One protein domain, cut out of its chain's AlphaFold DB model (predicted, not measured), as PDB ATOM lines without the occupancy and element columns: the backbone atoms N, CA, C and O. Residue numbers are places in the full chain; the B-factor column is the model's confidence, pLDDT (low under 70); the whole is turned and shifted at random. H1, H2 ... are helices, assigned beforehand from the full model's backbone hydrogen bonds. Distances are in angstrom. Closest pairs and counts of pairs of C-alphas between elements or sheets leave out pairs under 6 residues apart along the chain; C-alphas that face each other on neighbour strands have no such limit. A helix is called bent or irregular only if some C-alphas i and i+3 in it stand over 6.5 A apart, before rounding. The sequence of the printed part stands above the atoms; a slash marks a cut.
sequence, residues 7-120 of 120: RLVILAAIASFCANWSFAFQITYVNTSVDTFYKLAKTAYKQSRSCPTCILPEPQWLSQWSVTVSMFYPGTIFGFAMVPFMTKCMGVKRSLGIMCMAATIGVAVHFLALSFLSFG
ATOM      1  N   ARG A   7     115.679 139.190 246.982       81.38
ATOM      2  CA  ARG A   7     116.697 138.987 248.027       81.38
ATOM      3  C   ARG A   7     117.578 140.223 248.252       81.38
ATOM      4  O   ARG A   7     117.857 140.558 249.395       81.38
ATOM      5  N   LEU A   8     117.993 140.916 247.189       83.06
ATOM      6  CA  LEU A   8     118.817 142.127 247.302       83.06
ATOM      7  C   LEU A   8     118.029 143.302 247.881       83.06
ATOM      8  O   LEU A   8     118.574 144.057 248.678       83.06
ATOM      9  N   VAL A   9     116.751 143.430 247.518       85.81
ATOM     10  CA  VAL A   9     115.872 144.484 248.047       85.81
ATOM     11  C   VAL A   9     115.668 144.305 249.551       85.81
ATOM     12  O   VAL A   9     115.817 145.262 250.305       85.81
ATOM     13  N   ILE A  10     115.410 143.073 249.999       88.88
ATOM     14  CA  ILE A  10     115.242 142.752 251.424       88.88
ATOM     15  C   ILE A  10     116.528 143.046 252.206       88.88
ATOM     16  O   ILE A  10     116.481 143.712 253.238       88.88
ATOM     17  N   LEU A  11     117.686 142.601 251.705       85.81
ATOM     18  CA  LEU A  11     118.970 142.857 252.365       85.81
ATOM     19  C   LEU A  11     119.281 144.357 252.458       85.81
ATOM     20  O   LEU A  11     119.733 144.824 253.502       85.81
ATOM     21  N   ALA A  12     119.006 145.119 251.398       83.75
ATOM     22  CA  ALA A  12     119.186 146.567 251.396       83.75
ATOM     23  C   ALA A  12     118.241 147.269 252.388       83.75
ATOM     24  O   ALA A  12     118.670 148.179 253.097       83.75
ATOM     25  N   ALA A  13     116.986 146.822 252.482       86.69
ATOM     26  CA  ALA A  13     116.013 147.359 253.429       86.69
ATOM     27  C   ALA A  13     116.445 147.122 254.886       86.69
ATOM     28  O   ALA A  13     116.436 148.059 255.682       86.69
ATOM     29  N   ILE A  14     116.898 145.909 255.219       90.69
ATOM     30  CA  ILE A  14     117.402 145.582 256.564       90.69
ATOM     31  C   ILE A  14     118.639 146.422 256.894       90.69
ATOM     32  O   ILE A  14     118.708 147.024 257.964       90.69
ATOM     33  N   ALA A  15     119.602 146.511 255.971       85.50
ATOM     34  CA  ALA A  15     120.806 147.310 256.182       85.50
ATOM     35  C   ALA A  15     120.473 148.794 256.422       85.50
ATOM     36  O   ALA A  15     121.023 149.412 257.335       85.50
ATOM     37  N   SER A  16     119.540 149.350 255.644       83.94
ATOM     38  CA  SER A  16     119.063 150.725 255.816       83.94
ATOM     39  C   SER A  16     118.347 150.919 257.155       83.94
ATOM     40  O   SER A  16     118.628 151.887 257.862       83.94
ATOM     41  N   PHE A  17     117.479 149.985 257.552       91.12
ATOM     42  CA  PHE A  17     116.796 150.026 258.844       91.12
ATOM     43  C   PHE A  17     117.794 150.038 260.011       91.12
ATOM     44  O   PHE A  17     117.735 150.932 260.851       91.12
ATOM     45  N   CYS A  18     118.758 149.112 260.032       89.62
ATOM     46  CA  CYS A  18     119.754 149.022 261.102       89.62
ATOM     47  C   CYS A  18     120.635 150.278 261.204       89.62
ATOM     48  O   CYS A  18     120.944 150.727 262.309       89.62
ATOM     49  N   ALA A  19     121.029 150.864 260.068       85.25
ATOM     50  CA  ALA A  19     121.822 152.092 260.054       85.25
ATOM     51  C   ALA A  19     121.051 153.272 260.670       85.25
ATOM     52  O   ALA A  19     121.579 153.975 261.532       85.25
ATOM     53  N   ASN A  20     119.785 153.445 260.284       88.56
ATOM     54  CA  ASN A  20     118.931 154.508 260.816       88.56
ATOM     55  C   ASN A  20     118.562 154.279 262.290       88.56
ATOM     56  O   ASN A  20     118.527 155.232 263.066       88.56
ATOM     57  N   TRP A  21     118.350 153.024 262.696       90.25
ATOM     58  CA  TRP A  21     118.141 152.664 264.098       90.25
ATOM     59  C   TRP A  21     119.337 153.069 264.965       90.25
ATOM     60  O   TRP A  21     119.169 153.713 265.998       90.25
ATOM     61  N   SER A  22     120.556 152.739 264.523       88.81
ATOM     62  CA  SER A  22     121.790 153.119 265.223       88.81
ATOM     63  C   SER A  22     121.946 154.639 265.327       88.81
ATOM     64  O   SER A  22     122.283 155.157 266.392       88.81
ATOM     65  N   PHE A  23     121.637 155.367 264.250       87.00
ATOM     66  CA  PHE A  23     121.655 156.830 264.249       87.00
ATOM     67  C   PHE A  23     120.671 157.421 265.272       87.00
ATOM     68  O   PHE A  23     121.056 158.262 266.084       87.00
ATOM     69  N   ALA A  24     119.425 156.938 265.296       89.56
ATOM     70  CA  ALA A  24     118.416 157.387 266.255       89.56
ATOM     71  C   ALA A  24     118.812 157.069 267.706       89.56
ATOM     72  O   ALA A  24     118.664 157.919 268.589       89.56
ATOM     73  N   PHE A  25     119.358 155.874 267.953       89.44
ATOM     74  CA  PHE A  25     119.868 155.490 269.268       89.44
ATOM     75  C   PHE A  25     120.940 156.473 269.752       89.44
ATOM     76  O   PHE A  25     120.832 156.976 270.865       89.44
ATOM     77  N   GLN A  26     121.920 156.819 268.907       85.62
ATOM     78  CA  GLN A  26     123.016 157.727 269.275       85.62
ATOM     79  C   GLN A  26     122.561 159.155 269.622       85.62
ATOM     80  O   GLN A  26     123.174 159.798 270.469       85.62
ATOM     81  N   ILE A  27     121.470 159.645 269.031       85.62
ATOM     82  CA  ILE A  27     120.927 160.976 269.356       85.62
ATOM     83  C   ILE A  27     120.112 160.954 270.649       85.62
ATOM     84  O   ILE A  27     120.057 161.944 271.373       85.62
ATOM     85  N   THR A  28     119.441 159.841 270.938       87.38
ATOM     86  CA  THR A  28     118.453 159.776 272.023       87.38
ATOM     87  C   THR A  28     119.039 159.276 273.336       87.38
ATOM     88  O   THR A  28     118.638 159.762 274.397       87.38
ATOM     89  N   TYR A  29     120.022 158.368 273.293       84.94
ATOM     90  CA  TYR A  29     120.569 157.761 274.508       84.94
ATOM     91  C   TYR A  29     121.212 158.791 275.442       84.94
ATOM     92  O   TYR A  29     121.164 158.616 276.662       84.94
ATOM     93  N   VAL A  30     121.776 159.878 274.899       85.19
ATOM     94  CA  VAL A  30     122.427 160.941 275.680       85.19
ATOM     95  C   VAL A  30     121.468 161.539 276.708       85.19
ATOM     96  O   VAL A  30     121.843 161.691 277.862       85.19
ATOM     97  N   ASN A  31     120.198 161.754 276.355       84.75
ATOM     98  CA  ASN A  31     119.207 162.311 277.280       84.75
ATOM     99  C   ASN A  31     118.854 161.329 278.402       84.75
ATOM    100  O   ASN A  31     118.705 161.722 279.553       84.75
ATOM    101  N   THR A  32     118.755 160.037 278.085       85.88
ATOM    102  CA  THR A  32     118.435 159.000 279.079       85.88
ATOM    103  C   THR A  32     119.618 158.616 279.966       85.88
ATOM    104  O   THR A  32     119.428 157.998 281.007       85.88
ATOM    105  N   SER A  33     120.846 158.945 279.558       85.12
ATOM    106  CA  SER A  33     122.075 158.491 280.222       85.12
ATOM    107  C   SER A  33     122.812 159.587 280.995       85.12
ATOM    108  O   SER A  33     123.818 159.275 281.634       85.12
ATOM    109  N   VAL A  34     122.308 160.830 281.001       87.38
ATOM    110  CA  VAL A  34     122.934 161.979 281.687       87.38
ATOM    111  C   VAL A  34     123.295 161.646 283.135       87.38
ATOM    112  O   VAL A  34     124.435 161.851 283.547       87.38
ATOM    113  N   ASP A  35     122.363 161.068 283.894       87.62
ATOM    114  CA  ASP A  35     122.581 160.735 285.307       87.62
ATOM    115  C   ASP A  35     123.648 159.657 285.505       87.62
ATOM    116  O   ASP A  35     124.442 159.709 286.451       87.62
ATOM    117  N   THR A  36     123.686 158.671 284.608       87.19
ATOM    118  CA  THR A  36     124.693 157.607 284.624       87.19
ATOM    119  C   THR A  36     126.077 158.197 284.390       87.19
ATOM    120  O   THR A  36     126.988 157.968 285.191       87.19
ATOM    121  N   PHE A  37     126.229 159.028 283.356       88.44
ATOM    122  CA  PHE A  37     127.493 159.701 283.070       88.44
ATOM    123  C   PHE A  37     127.884 160.710 284.152       88.44
ATOM    124  O   PHE A  37     129.067 160.827 284.463       88.44
ATOM    125  N   TYR A  38     126.924 161.363 284.809       90.31
ATOM    126  CA  TYR A  38     127.220 162.260 285.924       90.31
ATOM    127  C   TYR A  38     127.802 161.514 287.131       90.31
ATOM    128  O   TYR A  38     128.737 161.995 287.779       90.31
ATOM    129  N   LYS A  39     127.296 160.312 287.444       89.06
ATOM    130  CA  LYS A  39     127.880 159.456 288.494       89.06
ATOM    131  C   LYS A  39     129.325 159.080 288.162       89.06
ATOM    132  O   LYS A  39     130.191 159.248 289.018       89.06
ATOM    133  N   LEU A  40     129.584 158.664 286.922       87.31
ATOM    134  CA  LEU A  40     130.928 158.353 286.422       87.31
ATOM    135  C   LEU A  40     131.867 159.567 286.502       87.31
ATOM    136  O   LEU A  40     132.979 159.460 287.017       87.31
ATOM    137  N   ALA A  41     131.399 160.740 286.073       90.25
ATOM    138  CA  ALA A  41     132.168 161.980 286.117       90.25
ATOM    139  C   ALA A  41     132.518 162.396 287.551       90.25
ATOM    140  O   ALA A  41     133.634 162.846 287.804       90.25
ATOM    141  N   LYS A  42     131.608 162.199 288.517       90.56
ATOM    142  CA  LYS A  42     131.898 162.437 289.940       90.56
ATOM    143  C   LYS A  42     133.004 161.522 290.464       90.56
ATOM    144  O   LYS A  42     133.888 162.011 291.166       90.56
ATOM    145  N   THR A  43     132.977 160.232 290.129       88.19
ATOM    146  CA  THR A  43     134.037 159.286 290.517       88.19
ATOM    147  C   THR A  43     135.379 159.698 289.913       88.19
ATOM    148  O   THR A  43     136.354 159.880 290.646       88.19
ATOM    149  N   ALA A  44     135.404 159.973 288.606       88.25
ATOM    150  CA  ALA A  44     136.600 160.429 287.900       88.25
ATOM    151  C   ALA A  44     137.157 161.749 288.470       88.25
ATOM    152  O   ALA A  44     138.369 161.915 288.620       88.25
ATOM    153  N   TYR A  45     136.285 162.690 288.840       90.62
ATOM    154  CA  TYR A  45     136.680 163.970 289.435       90.62
ATOM    155  C   TYR A  45     137.358 163.796 290.801       90.62
ATOM    156  O   TYR A  45     138.375 164.432 291.076       90.62
ATOM    157  N   LYS A  46     136.832 162.905 291.650       90.50
ATOM    158  CA  LYS A  46     137.433 162.597 292.959       90.50
ATOM    159  C   LYS A  46     138.794 161.923 292.818       90.50
ATOM    160  O   LYS A  46     139.733 162.317 293.509       90.50
ATOM    161  N   GLN A  47     138.897 160.942 291.922       88.81
ATOM    162  CA  GLN A  47     140.135 160.203 291.667       88.81
ATOM    163  C   GLN A  47     141.221 161.106 291.070       88.81
ATOM    164  O   GLN A  47     142.334 161.145 291.584       88.81
ATOM    165  N   SER A  48     140.893 161.899 290.044       88.88
ATOM    166  CA  SER A  48     141.860 162.784 289.370       88.88
ATOM    167  C   SER A  48     142.431 163.887 290.266       88.88
ATOM    168  O   SER A  48     143.531 164.371 290.012       88.88
ATOM    169  N   ARG A  49     141.709 164.285 291.320       90.06
ATOM    170  CA  ARG A  49     142.165 165.279 292.304       90.06
ATOM    171  C   ARG A  49     142.675 164.674 293.609       90.06
ATOM    172  O   ARG A  49     142.979 165.432 294.526       90.06
ATOM    173  N   SER A  50     142.714 163.345 293.722       90.75
ATOM    174  CA  SER A  50     143.045 162.635 294.966       90.75
ATOM    175  C   SER A  50     142.261 163.165 296.179       90.75
ATOM    176  O   SER A  50     142.797 163.290 297.278       90.75
ATOM    177  N   CYS A  51     140.987 163.521 295.974       89.75
ATOM    178  CA  CYS A  51     140.160 164.221 296.957       89.75
ATOM    179  C   CYS A  51     138.783 163.542 297.096       89.75
ATOM    180  O   CYS A  51     137.855 163.852 296.341       89.75
ATOM    181  N   PRO A  52     138.608 162.633 298.073       86.38
ATOM    182  CA  PRO A  52     137.371 161.856 298.235       86.38
ATOM    183  C   PRO A  52     136.134 162.696 298.590       86.38
ATOM    184  O   PRO A  52     134.999 162.312 298.278       86.38
ATOM    185  N   THR A  53     136.349 163.839 299.241       89.75
ATOM    186  CA  THR A  53     135.306 164.775 299.689       89.75
ATOM    187  C   THR A  53     134.973 165.841 298.651       89.75
ATOM    188  O   THR A  53     133.963 166.527 298.787       89.75
ATOM    189  N   CYS A  54     135.780 165.971 297.596       90.31
ATOM    190  CA  CYS A  54     135.537 166.948 296.549       90.31
ATOM    191  C   CYS A  54     134.268 166.598 295.762       90.31
ATOM    192  O   CYS A  54     134.007 165.441 295.420       90.31
ATOM    193  N   ILE A  55     133.484 167.627 295.451       91.62
ATOM    194  CA  ILE A  55     132.245 167.520 294.683       91.62
ATOM    195  C   ILE A  55     132.488 168.176 293.326       91.62
ATOM    196  O   ILE A  55     133.037 169.275 293.264       91.62
ATOM    197  N   LEU A  56     132.104 167.490 292.247       91.56
ATOM    198  CA  LEU A  56     132.122 168.052 290.898       91.56
ATOM    199  C   LEU A  56     131.086 169.186 290.829       91.56
ATOM    200  O   LEU A  56     129.894 168.896 290.987       91.56
ATOM    201  N   PRO A  57     131.496 170.448 290.601       94.00
ATOM    202  CA  PRO A  57     130.555 171.552 290.500       94.00
ATOM    203  C   PRO A  57     129.588 171.334 289.336       94.00
ATOM    204  O   PRO A  57     130.008 171.039 288.217       94.00
ATOM    205  N   GLU A  58     128.295 171.519 289.588       91.56
ATOM    206  CA  GLU A  58     127.248 171.314 288.584       91.56
ATOM    207  C   GLU A  58     127.451 172.157 287.308       91.56
ATOM    208  O   GLU A  58     127.380 171.582 286.222       91.56
ATOM    209  N   PRO A  59     127.832 173.453 287.370       94.00
ATOM    210  CA  PRO A  59     128.094 174.229 286.157       94.00
ATOM    211  C   PRO A  59     129.242 173.662 285.308       94.00
ATOM    212  O   PRO A  59     129.195 173.714 284.079       94.00
ATOM    213  N   GLN A  60     130.268 173.088 285.950       93.12
ATOM    214  CA  GLN A  60     131.385 172.459 285.239       93.12
ATOM    215  C   GLN A  60     130.940 171.174 284.545       93.12
ATOM    216  O   GLN A  60     131.282 170.963 283.383       93.12
ATOM    217  N   TRP A  61     130.139 170.350 285.228       93.12
ATOM    218  CA  TRP A  61     129.547 169.154 284.632       93.12
ATOM    219  C   TRP A  61     128.673 169.496 283.426       93.12
ATOM    220  O   TRP A  61     128.877 168.936 282.352       93.12
ATOM    221  N   LEU A  62     127.745 170.445 283.574       92.81
ATOM    222  CA  LEU A  62     126.840 170.847 282.497       92.81
ATOM    223  C   LEU A  62     127.608 171.357 281.274       92.81
ATOM    224  O   LEU A  62     127.267 171.004 280.144       92.81
ATOM    225  N   SER A  63     128.680 172.128 281.488       94.12
ATOM    226  CA  SER A  63     129.551 172.581 280.402       94.12
ATOM    227  C   SER A  63     130.261 171.414 279.710       94.12
ATOM    228  O   SER A  63     130.261 171.354 278.483       94.12
ATOM    229  N   GLN A  64     130.857 170.488 280.467       92.44
ATOM    230  CA  GLN A  64     131.558 169.328 279.905       92.44
ATOM    231  C   GLN A  64     130.601 168.415 279.138       92.44
ATOM    232  O   GLN A  64     130.875 168.046 277.999       92.44
ATOM    233  N   TRP A  65     129.444 168.121 279.727       91.75
ATOM    234  CA  TRP A  65     128.414 167.293 279.118       91.75
ATOM    235  C   TRP A  65     127.860 167.915 277.834       91.75
ATOM    236  O   TRP A  65     127.734 167.228 276.822       91.75
ATOM    237  N   SER A  66     127.612 169.228 277.826       91.88
ATOM    238  CA  SER A  66     127.161 169.945 276.623       91.88
ATOM    239  C   SER A  66     128.181 169.852 275.486       91.88
ATOM    240  O   SER A  66     127.811 169.652 274.329       91.88
ATOM    241  N   VAL A  67     129.478 169.939 275.803       92.75
ATOM    242  CA  VAL A  67     130.545 169.724 274.818       92.75
ATOM    243  C   VAL A  67     130.517 168.281 274.310       92.75
ATOM    244  O   VAL A  67     130.497 168.072 273.102       92.75
ATOM    245  N   THR A  68     130.429 167.286 275.196       89.38
ATOM    246  CA  THR A  68     130.362 165.868 274.804       89.38
ATOM    247  C   THR A  68     129.179 165.574 273.882       89.38
ATOM    248  O   THR A  68     129.366 164.972 272.828       89.38
ATOM    249  N   VAL A  69     127.976 166.036 274.234       89.94
ATOM    250  CA  VAL A  69     126.766 165.813 273.427       89.94
ATOM    251  C   VAL A  69     126.842 166.567 272.100       89.94
ATOM    252  O   VAL A  69     126.464 166.027 271.060       89.94
ATOM    253  N   SER A  70     127.368 167.795 272.098       91.19
ATOM    254  CA  SER A  70     127.449 168.591 270.869       91.19
ATOM    255  C   SER A  70     128.438 168.031 269.846       91.19
ATOM    256  O   SER A  70     128.210 168.227 268.656       91.19
ATOM    257  N   MET A  71     129.461 167.267 270.254       90.50
ATOM    258  CA  MET A  71     130.425 166.636 269.332       90.50
ATOM    259  C   MET A  71     129.789 165.652 268.341       90.50
ATOM    260  O   MET A  71     130.363 165.397 267.277       90.50
ATOM    261  N   PHE A  72     128.578 165.165 268.622       87.56
ATOM    262  CA  PHE A  72     127.791 164.406 267.656       87.56
ATOM    263  C   PHE A  72     127.546 165.191 266.349       87.56
ATOM    264  O   PHE A  72     127.639 164.625 265.256       87.56
ATOM    265  N   TYR A  73     127.274 166.500 266.431       90.31
ATOM    266  CA  TYR A  73     126.897 167.303 265.262       90.31
ATOM    267  C   TYR A  73     128.072 167.597 264.316       90.31
ATOM    268  O   TYR A  73     127.928 167.314 263.126       90.31
ATOM    269  N   PRO A  74     129.250 168.076 264.774       92.25
ATOM    270  CA  PRO A  74     130.427 168.207 263.918       92.25
ATOM    271  C   PRO A  74     130.823 166.885 263.253       92.25
ATOM    272  O   PRO A  74     131.114 166.869 262.058       92.25
ATOM    273  N   GLY A  75     130.772 165.769 263.994       89.69
ATOM    274  CA  GLY A  75     131.039 164.440 263.439       89.69
ATOM    275  C   GLY A  75     130.056 164.063 262.326       89.69
ATOM    276  O   GLY A  75     130.465 163.578 261.273       89.69
ATOM    277  N   THR A  76     128.771 164.363 262.519       89.69
ATOM    278  CA  THR A  76     127.720 164.134 261.516       89.69
ATOM    279  C   THR A  76     127.922 164.992 260.264       89.69
ATOM    280  O   THR A  76     127.842 164.476 259.150       89.69
ATOM    281  N   ILE A  77     128.242 166.282 260.423       92.88
ATOM    282  CA  ILE A  77     128.533 167.197 259.306       92.88
ATOM    283  C   ILE A  77     129.726 166.682 258.496       92.88
ATOM    284  O   ILE A  77     129.645 166.572 257.269       92.88
ATOM    285  N   PHE A  78     130.814 166.322 259.180       92.38
ATOM    286  CA  PHE A  78     131.998 165.761 258.539       92.38
ATOM    287  C   PHE A  78     131.670 164.457 257.799       92.38
ATOM    288  O   PHE A  78     132.056 164.288 256.643       92.38
ATOM    289  N   GLY A  79     130.887 163.571 258.422       89.62
ATOM    290  CA  GLY A  79     130.411 162.338 257.801       89.62
ATOM    291  C   GLY A  79     129.631 162.593 256.512       89.62
ATOM    292  O   GLY A  79     129.957 162.012 255.476       89.62
ATOM    293  N   PHE A  80     128.655 163.507 256.529       90.81
ATOM    294  CA  PHE A  80     127.879 163.854 255.333       90.81
ATOM    295  C   PHE A  80     128.740 164.443 254.214       90.81
ATOM    296  O   PHE A  80     128.537 164.096 253.051       90.81
ATOM    297  N   ALA A  81     129.726 165.279 254.547       92.31
ATOM    298  CA  ALA A  81     130.659 165.823 253.564       92.31
ATOM    299  C   ALA A  81     131.583 164.742 252.968       92.31
ATOM    300  O   ALA A  81     131.915 164.784 251.781       92.31
ATOM    301  N   MET A  82     131.983 163.754 253.771       90.69
ATOM    302  CA  MET A  82     132.947 162.725 253.379       90.69
ATOM    303  C   MET A  82     132.314 161.568 252.585       90.69
ATOM    304  O   MET A  82     132.986 160.958 251.752       90.69
ATOM    305  N   VAL A  83     131.020 161.283 252.769       90.12
ATOM    306  CA  VAL A  83     130.315 160.184 252.076       90.12
ATOM    307  C   VAL A  83     130.393 160.279 250.539       90.12
ATOM    308  O   VAL A  83     130.781 159.282 249.917       90.12
ATOM    309  N   PRO A  84     130.097 161.423 249.883       90.50
ATOM    310  CA  PRO A  84     130.221 161.550 248.427       90.50
ATOM    311  C   PRO A  84     131.649 161.303 247.936       90.50
ATOM    312  O   PRO A  84     131.860 160.636 246.923       90.50
ATOM    313  N   PHE A  85     132.639 161.797 248.681       92.00
ATOM    314  CA  PHE A  85     134.050 161.594 248.369       92.00
ATOM    315  C   PHE A  85     134.434 160.111 248.459       92.00
ATOM    316  O   PHE A  85     134.939 159.533 247.495       92.00
ATOM    317  N   MET A  86     134.124 159.457 249.582       90.44
ATOM    318  CA  MET A  86     134.456 158.047 249.802       90.44
ATOM    319  C   MET A  86     133.780 157.133 248.780       90.44
ATOM    320  O   MET A  86     134.425 156.232 248.242       90.44
ATOM    321  N   THR A  87     132.497 157.364 248.500       92.00
ATOM    322  CA  THR A  87     131.731 156.524 247.568       92.00
ATOM    323  C   THR A  87     132.220 156.673 246.130       92.00
ATOM    324  O   THR A  87     132.285 155.669 245.419       92.00
ATOM    325  N   LYS A  88     132.646 157.878 245.720       92.06
ATOM    326  CA  LYS A  88     133.219 158.137 244.389       92.06
ATOM    327  C   LYS A  88     134.629 157.565 244.226       92.06
ATOM    328  O   LYS A  88     134.931 157.008 243.177       92.06
ATOM    329  N   CYS A  89     135.487 157.684 245.240       92.06
ATOM    330  CA  CYS A  89     136.890 157.267 245.146       92.06
ATOM    331  C   CYS A  89     137.110 155.773 245.426       92.06
ATOM    332  O   CYS A  89     137.974 155.153 244.813       92.06
ATOM    333  N   MET A  90     136.359 155.185 246.361       91.12
ATOM    334  CA  MET A  90     136.619 153.826 246.867       91.12
ATOM    335  C   MET A  90     135.496 152.833 246.550       91.12
ATOM    336  O   MET A  90     135.676 151.625 246.737       91.12
ATOM    337  N   GLY A  91     134.352 153.327 246.074       88.81
ATOM    338  CA  GLY A  91     133.146 152.540 245.847       88.81
ATOM    339  C   GLY A  91     132.385 152.220 247.137       88.81
ATOM    340  O   GLY A  91     132.956 152.066 248.219       88.81
ATOM    341  N   VAL A  92     131.067 152.047 247.003       85.44
ATOM    342  CA  VAL A  92     130.115 151.919 248.124       85.44
ATOM    343  C   VAL A  92     130.509 150.831 249.129       85.44
ATOM    344  O   VAL A  92     130.486 151.079 250.329       85.44
ATOM    345  N   LYS A  93     130.925 149.643 248.664       83.44
ATOM    346  CA  LYS A  93     131.253 148.503 249.542       83.44
ATOM    347  C   LYS A  93     132.402 148.812 250.510       83.44
ATOM    348  O   LYS A  93     132.310 148.478 251.687       83.44
ATOM    349  N   ARG A  94     133.481 149.434 250.020       87.50
ATOM    350  CA  ARG A  94     134.650 149.772 250.852       87.50
ATOM    351  C   ARG A  94     134.330 150.926 251.794       87.50
ATOM    352  O   ARG A  94     134.700 150.857 252.962       87.50
ATOM    353  N   SER A  95     133.598 151.933 251.314       87.50
ATOM    354  CA  SER A  95     133.153 153.050 252.151       87.50
ATOM    355  C   SER A  95     132.303 152.566 253.323       87.50
ATOM    356  O   SER A  95     132.571 152.944 254.457       87.50
ATOM    357  N   LEU A  96     131.344 151.667 253.071       84.19
ATOM    358  CA  LEU A  96     130.504 151.082 254.119       84.19
ATOM    359  C   LEU A  96     131.338 150.320 255.154       84.19
ATOM    360  O   LEU A  96     131.141 150.511 256.349       84.19
ATOM    361  N   GLY A  97     132.312 149.518 254.709       85.94
ATOM    362  CA  GLY A  97     133.216 148.797 255.608       85.94
ATOM    363  C   GLY A  97     134.010 149.722 256.537       85.94
ATOM    364  O   GLY A  97     134.064 149.477 257.740       85.94
ATOM    365  N   ILE A  98     134.567 150.814 256.003       88.12
ATOM    366  CA  ILE A  98     135.314 151.808 256.794       88.12
ATOM    367  C   ILE A  98     134.401 152.494 257.818       88.12
ATOM    368  O   ILE A  98     134.777 152.627 258.981       88.12
ATOM    369  N   MET A  99     133.189 152.882 257.414       86.31
ATOM    370  CA  MET A  99     132.228 153.519 258.321       86.31
ATOM    371  C   MET A  99     131.772 152.563 259.430       86.31
ATOM    372  O   MET A  99     131.680 152.967 260.589       86.31
ATOM    373  N   CYS A 100     131.555 151.283 259.112       86.12
ATOM    374  CA  CYS A 100     131.261 150.261 260.116       86.12
ATOM    375  C   CYS A 100     132.424 150.074 261.098       86.12
ATOM    376  O   CYS A 100     132.183 149.982 262.297       86.12
ATOM    377  N   MET A 101     133.678 150.065 260.628       88.00
ATOM    378  CA  MET A 101     134.843 150.004 261.519       88.00
ATOM    379  C   MET A 101     134.910 151.210 262.461       88.00
ATOM    380  O   MET A 101     135.119 151.029 263.659       88.00
ATOM    381  N   ALA A 102     134.705 152.422 261.942       86.94
ATOM    382  CA  ALA A 102     134.681 153.634 262.757       86.94
ATOM    383  C   ALA A 102     133.586 153.566 263.838       86.94
ATOM    384  O   ALA A 102     133.844 153.893 264.996       86.94
ATOM    385  N   ALA A 103     132.398 153.061 263.486       86.25
ATOM    386  CA  ALA A 103     131.316 152.839 264.442       86.25
ATOM    387  C   ALA A 103     131.705 151.820 265.530       86.25
ATOM    388  O   ALA A 103     131.501 152.084 266.713       86.25
ATOM    389  N   THR A 104     132.324 150.694 265.160       87.94
ATOM    390  CA  THR A 104     132.800 149.686 266.121       87.94
ATOM    391  C   THR A 104     133.850 150.255 267.076       87.94
ATOM    392  O   THR A 104     133.784 149.991 268.275       87.94
ATOM    393  N   ILE A 105     134.788 151.070 266.579       87.94
ATOM    394  CA  ILE A 105     135.782 151.755 267.420       87.94
ATOM    395  C   ILE A 105     135.082 152.698 268.403       87.94
ATOM    396  O   ILE A 105     135.378 152.664 269.595       87.94
ATOM    397  N   GLY A 106     134.119 153.497 267.935       83.81
ATOM    398  CA  GLY A 106     133.352 154.402 268.794       83.81
ATOM    399  C   GLY A 106     132.614 153.669 269.919       83.81
ATOM    400  O   GLY A 106     132.640 154.113 271.068       83.81
ATOM    401  N   VAL A 107     132.016 152.515 269.614       84.69
ATOM    402  CA  VAL A 107     131.373 151.646 270.613       84.69
ATOM    403  C   VAL A 107     132.404 151.077 271.590       84.69
ATOM    404  O   VAL A 107     132.194 151.141 272.801       84.69
ATOM    405  N   ALA A 108     133.539 150.575 271.098       84.81
ATOM    406  CA  ALA A 108     134.600 150.032 271.945       84.81
ATOM    407  C   ALA A 108     135.141 151.078 272.934       84.81
ATOM    408  O   ALA A 108     135.312 150.770 274.111       84.81
ATOM    409  N   VAL A 109     135.339 152.325 272.495       84.44
ATOM    410  CA  VAL A 109     135.774 153.428 273.368       84.44
ATOM    411  C   VAL A 109     134.749 153.705 274.472       84.44
ATOM    412  O   VAL A 109     135.142 153.851 275.629       84.44
ATOM    413  N   HIS A 110     133.447 153.708 274.161       79.69
ATOM    414  CA  HIS A 110     132.397 153.864 275.179       79.69
ATOM    415  C   HIS A 110     132.409 152.724 276.207       79.69
ATOM    416  O   HIS A 110     132.331 152.975 277.410       79.69
ATOM    417  N   PHE A 111     132.551 151.476 275.753       80.12
ATOM    418  CA  PHE A 111     132.632 150.313 276.642       80.12
ATOM    419  C   PHE A 111     133.873 150.337 277.535       80.12
ATOM    420  O   PHE A 111     133.782 150.029 278.725       80.12
ATOM    421  N   LEU A 112     135.023 150.727 276.983       80.56
ATOM    422  CA  LEU A 112     136.264 150.850 277.742       80.56
ATOM    423  C   LEU A 112     136.155 151.962 278.786       80.56
ATOM    424  O   LEU A 112     136.503 151.728 279.938       80.56
ATOM    425  N   ALA A 113     135.608 153.127 278.428       73.44
ATOM    426  CA  ALA A 113     135.402 154.228 279.370       73.44
ATOM    427  C   ALA A 113     134.534 153.811 280.569       73.44
ATOM    428  O   ALA A 113     134.865 154.124 281.711       73.44
ATOM    429  N   LEU A 114     133.462 153.050 280.322       69.00
ATOM    430  CA  LEU A 114     132.624 152.485 281.383       69.00
ATOM    431  C   LEU A 114     133.376 151.451 282.226       69.00
ATOM    432  O   LEU A 114     133.298 151.484 283.450       69.00
ATOM    433  N   SER A 115     134.125 150.556 281.582       70.69
ATOM    434  CA  SER A 115     134.868 149.493 282.267       70.69
ATOM    435  C   SER A 115     135.959 150.054 283.178       70.69
ATOM    436  O   SER A 115     136.045 149.668 284.339       70.69
ATOM    437  N   PHE A 116     136.753 151.015 282.703       64.75
ATOM    438  CA  PHE A 116     137.833 151.612 283.494       64.75
ATOM    439  C   PHE A 116     137.332 152.413 284.699       64.75
ATOM    440  O   PHE A 116     138.020 152.471 285.713       64.75
ATOM    441  N   LEU A 117     136.136 153.000 284.614       59.00
ATOM    442  CA  LEU A 117     135.545 153.783 285.703       59.00
ATOM    443  C   LEU A 117     134.636 152.961 286.633       59.00
ATOM    444  O   LEU A 117     134.327 153.423 287.724       59.00
ATOM    445  N   SER A 118     134.193 151.769 286.222       54.62
ATOM    446  CA  SER A 118     133.388 150.867 287.061       54.62
ATOM    447  C   SER A 118     134.232 149.966 287.972       54.62
ATOM    448  O   SER A 118     133.679 149.366 288.891       54.62
ATOM    449  N   PHE A 119     135.537 149.832 287.708       48.16
ATOM    450  CA  PHE A 119     136.462 148.984 288.474       48.16
ATOM    451  C   PHE A 119     137.294 149.737 289.532       48.16
ATOM    452  O   PHE A 119     138.077 149.095 290.230       48.16
ATOM    453  N   GLY A 120     137.141 151.062 289.669       42.44
ATOM    454  CA  GLY A 120     137.851 151.887 290.659       42.44
ATOM    455  C   GLY A 120     136.918 152.765 291.474       42.44
ATOM    456  O   GLY A 120     137.281 153.072 292.629       42.44
TER     457      GLY A 120
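This is residues 7 to 120 of the 120 residues of an uncharacterized protein of Caenorhabditis japonica (UniProt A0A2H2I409). What shape do these atoms make? They make a loose, open frame of three long helical runs: H1a, then H2 followed by H3, then H4. These lie roughly side by side, forming a triangle in cross-section, with H1b crossing one end and few contacts between the runs. What is it built of, and how large is it? The printed part has 114 residues with four named helices, H1 to H4 in that order, and no named strand; its class is all helix. The whole is loose, with a radius of gyration of the C-alphas of 18.4 A, and is a rod spanning 59 by 26 by 21 A.

Where does the first helix run? H1, residues 7 to 48, was assigned as one helix by its hydrogen bonds but is bent: C-alphas 32 and 35 are 7.7 A apart. Arm H1a, residues 7 to 32, is 37.0 A long from C-alpha 7 at (116.697, 138.987, 248.027), with a kink of 31 degrees near residue 26; arm H1b, residues 35 to 48, is 19.8 A long. What follows it? H2, residues 58 to 70, is 17.9 A long. H3, residues 72 to 90, is 24.9 A long and only just irregular, with C-alphas 81 and 84 6.7 A apart and a kink of 37 degrees near residue 84. H4, residues 92 to 118, is 39.1 A long and ends at C-alpha 118, (133.388, 150.867, 287.061).

How do the arms of H1 stand? H1a and H1b stand at a steep tilt of 61 degrees. H1a is close to H2 but not clearly touching, with the closest C-alphas, of Val 30 and Val 69, 6.9 A apart; they run opposite ways at a shallow tilt of 16 degrees. H1b touches H4 with residues 40 to 44 alone, the closest C-alphas being those of Leu 40 and Leu 117, 6.5 A apart, at a steep tilt of 63 degrees. How do the later helices meet? H2 and H3 meet only through their link. H3 and H4 form a helical hairpin, opposite ways at a shallow tilt of 32 degrees; H3 touches H4 with residues 83 to 87 alone, the closest C-alphas being those of Met 86 and Ser 95, 5.7 A apart. Which parts stay apart? H1a and H4, H1b and H3, and H2 and H4 are apart. What do the backbones show? In H1b, H2 and H4 every O i to N i+4 pair is within hydrogen-bond range; in H1a 19 of 22 are, and in H3 13 of 15.

How far does it reach? The two C-alphas farthest apart, those of Arg 7 and Thr 53, are 60.7 A apart; residues 7 to 18 of H1 and 104 to 112 of H4 stand free. Is the printed part whole? It has no cut; the links H2 to H3 and H3 to H4 are tight, and H1 to H2 is short. How confident is the model? The mean pLDDT of the printed part is 86.5; residue 114 and residues 116 to 120 are under 70.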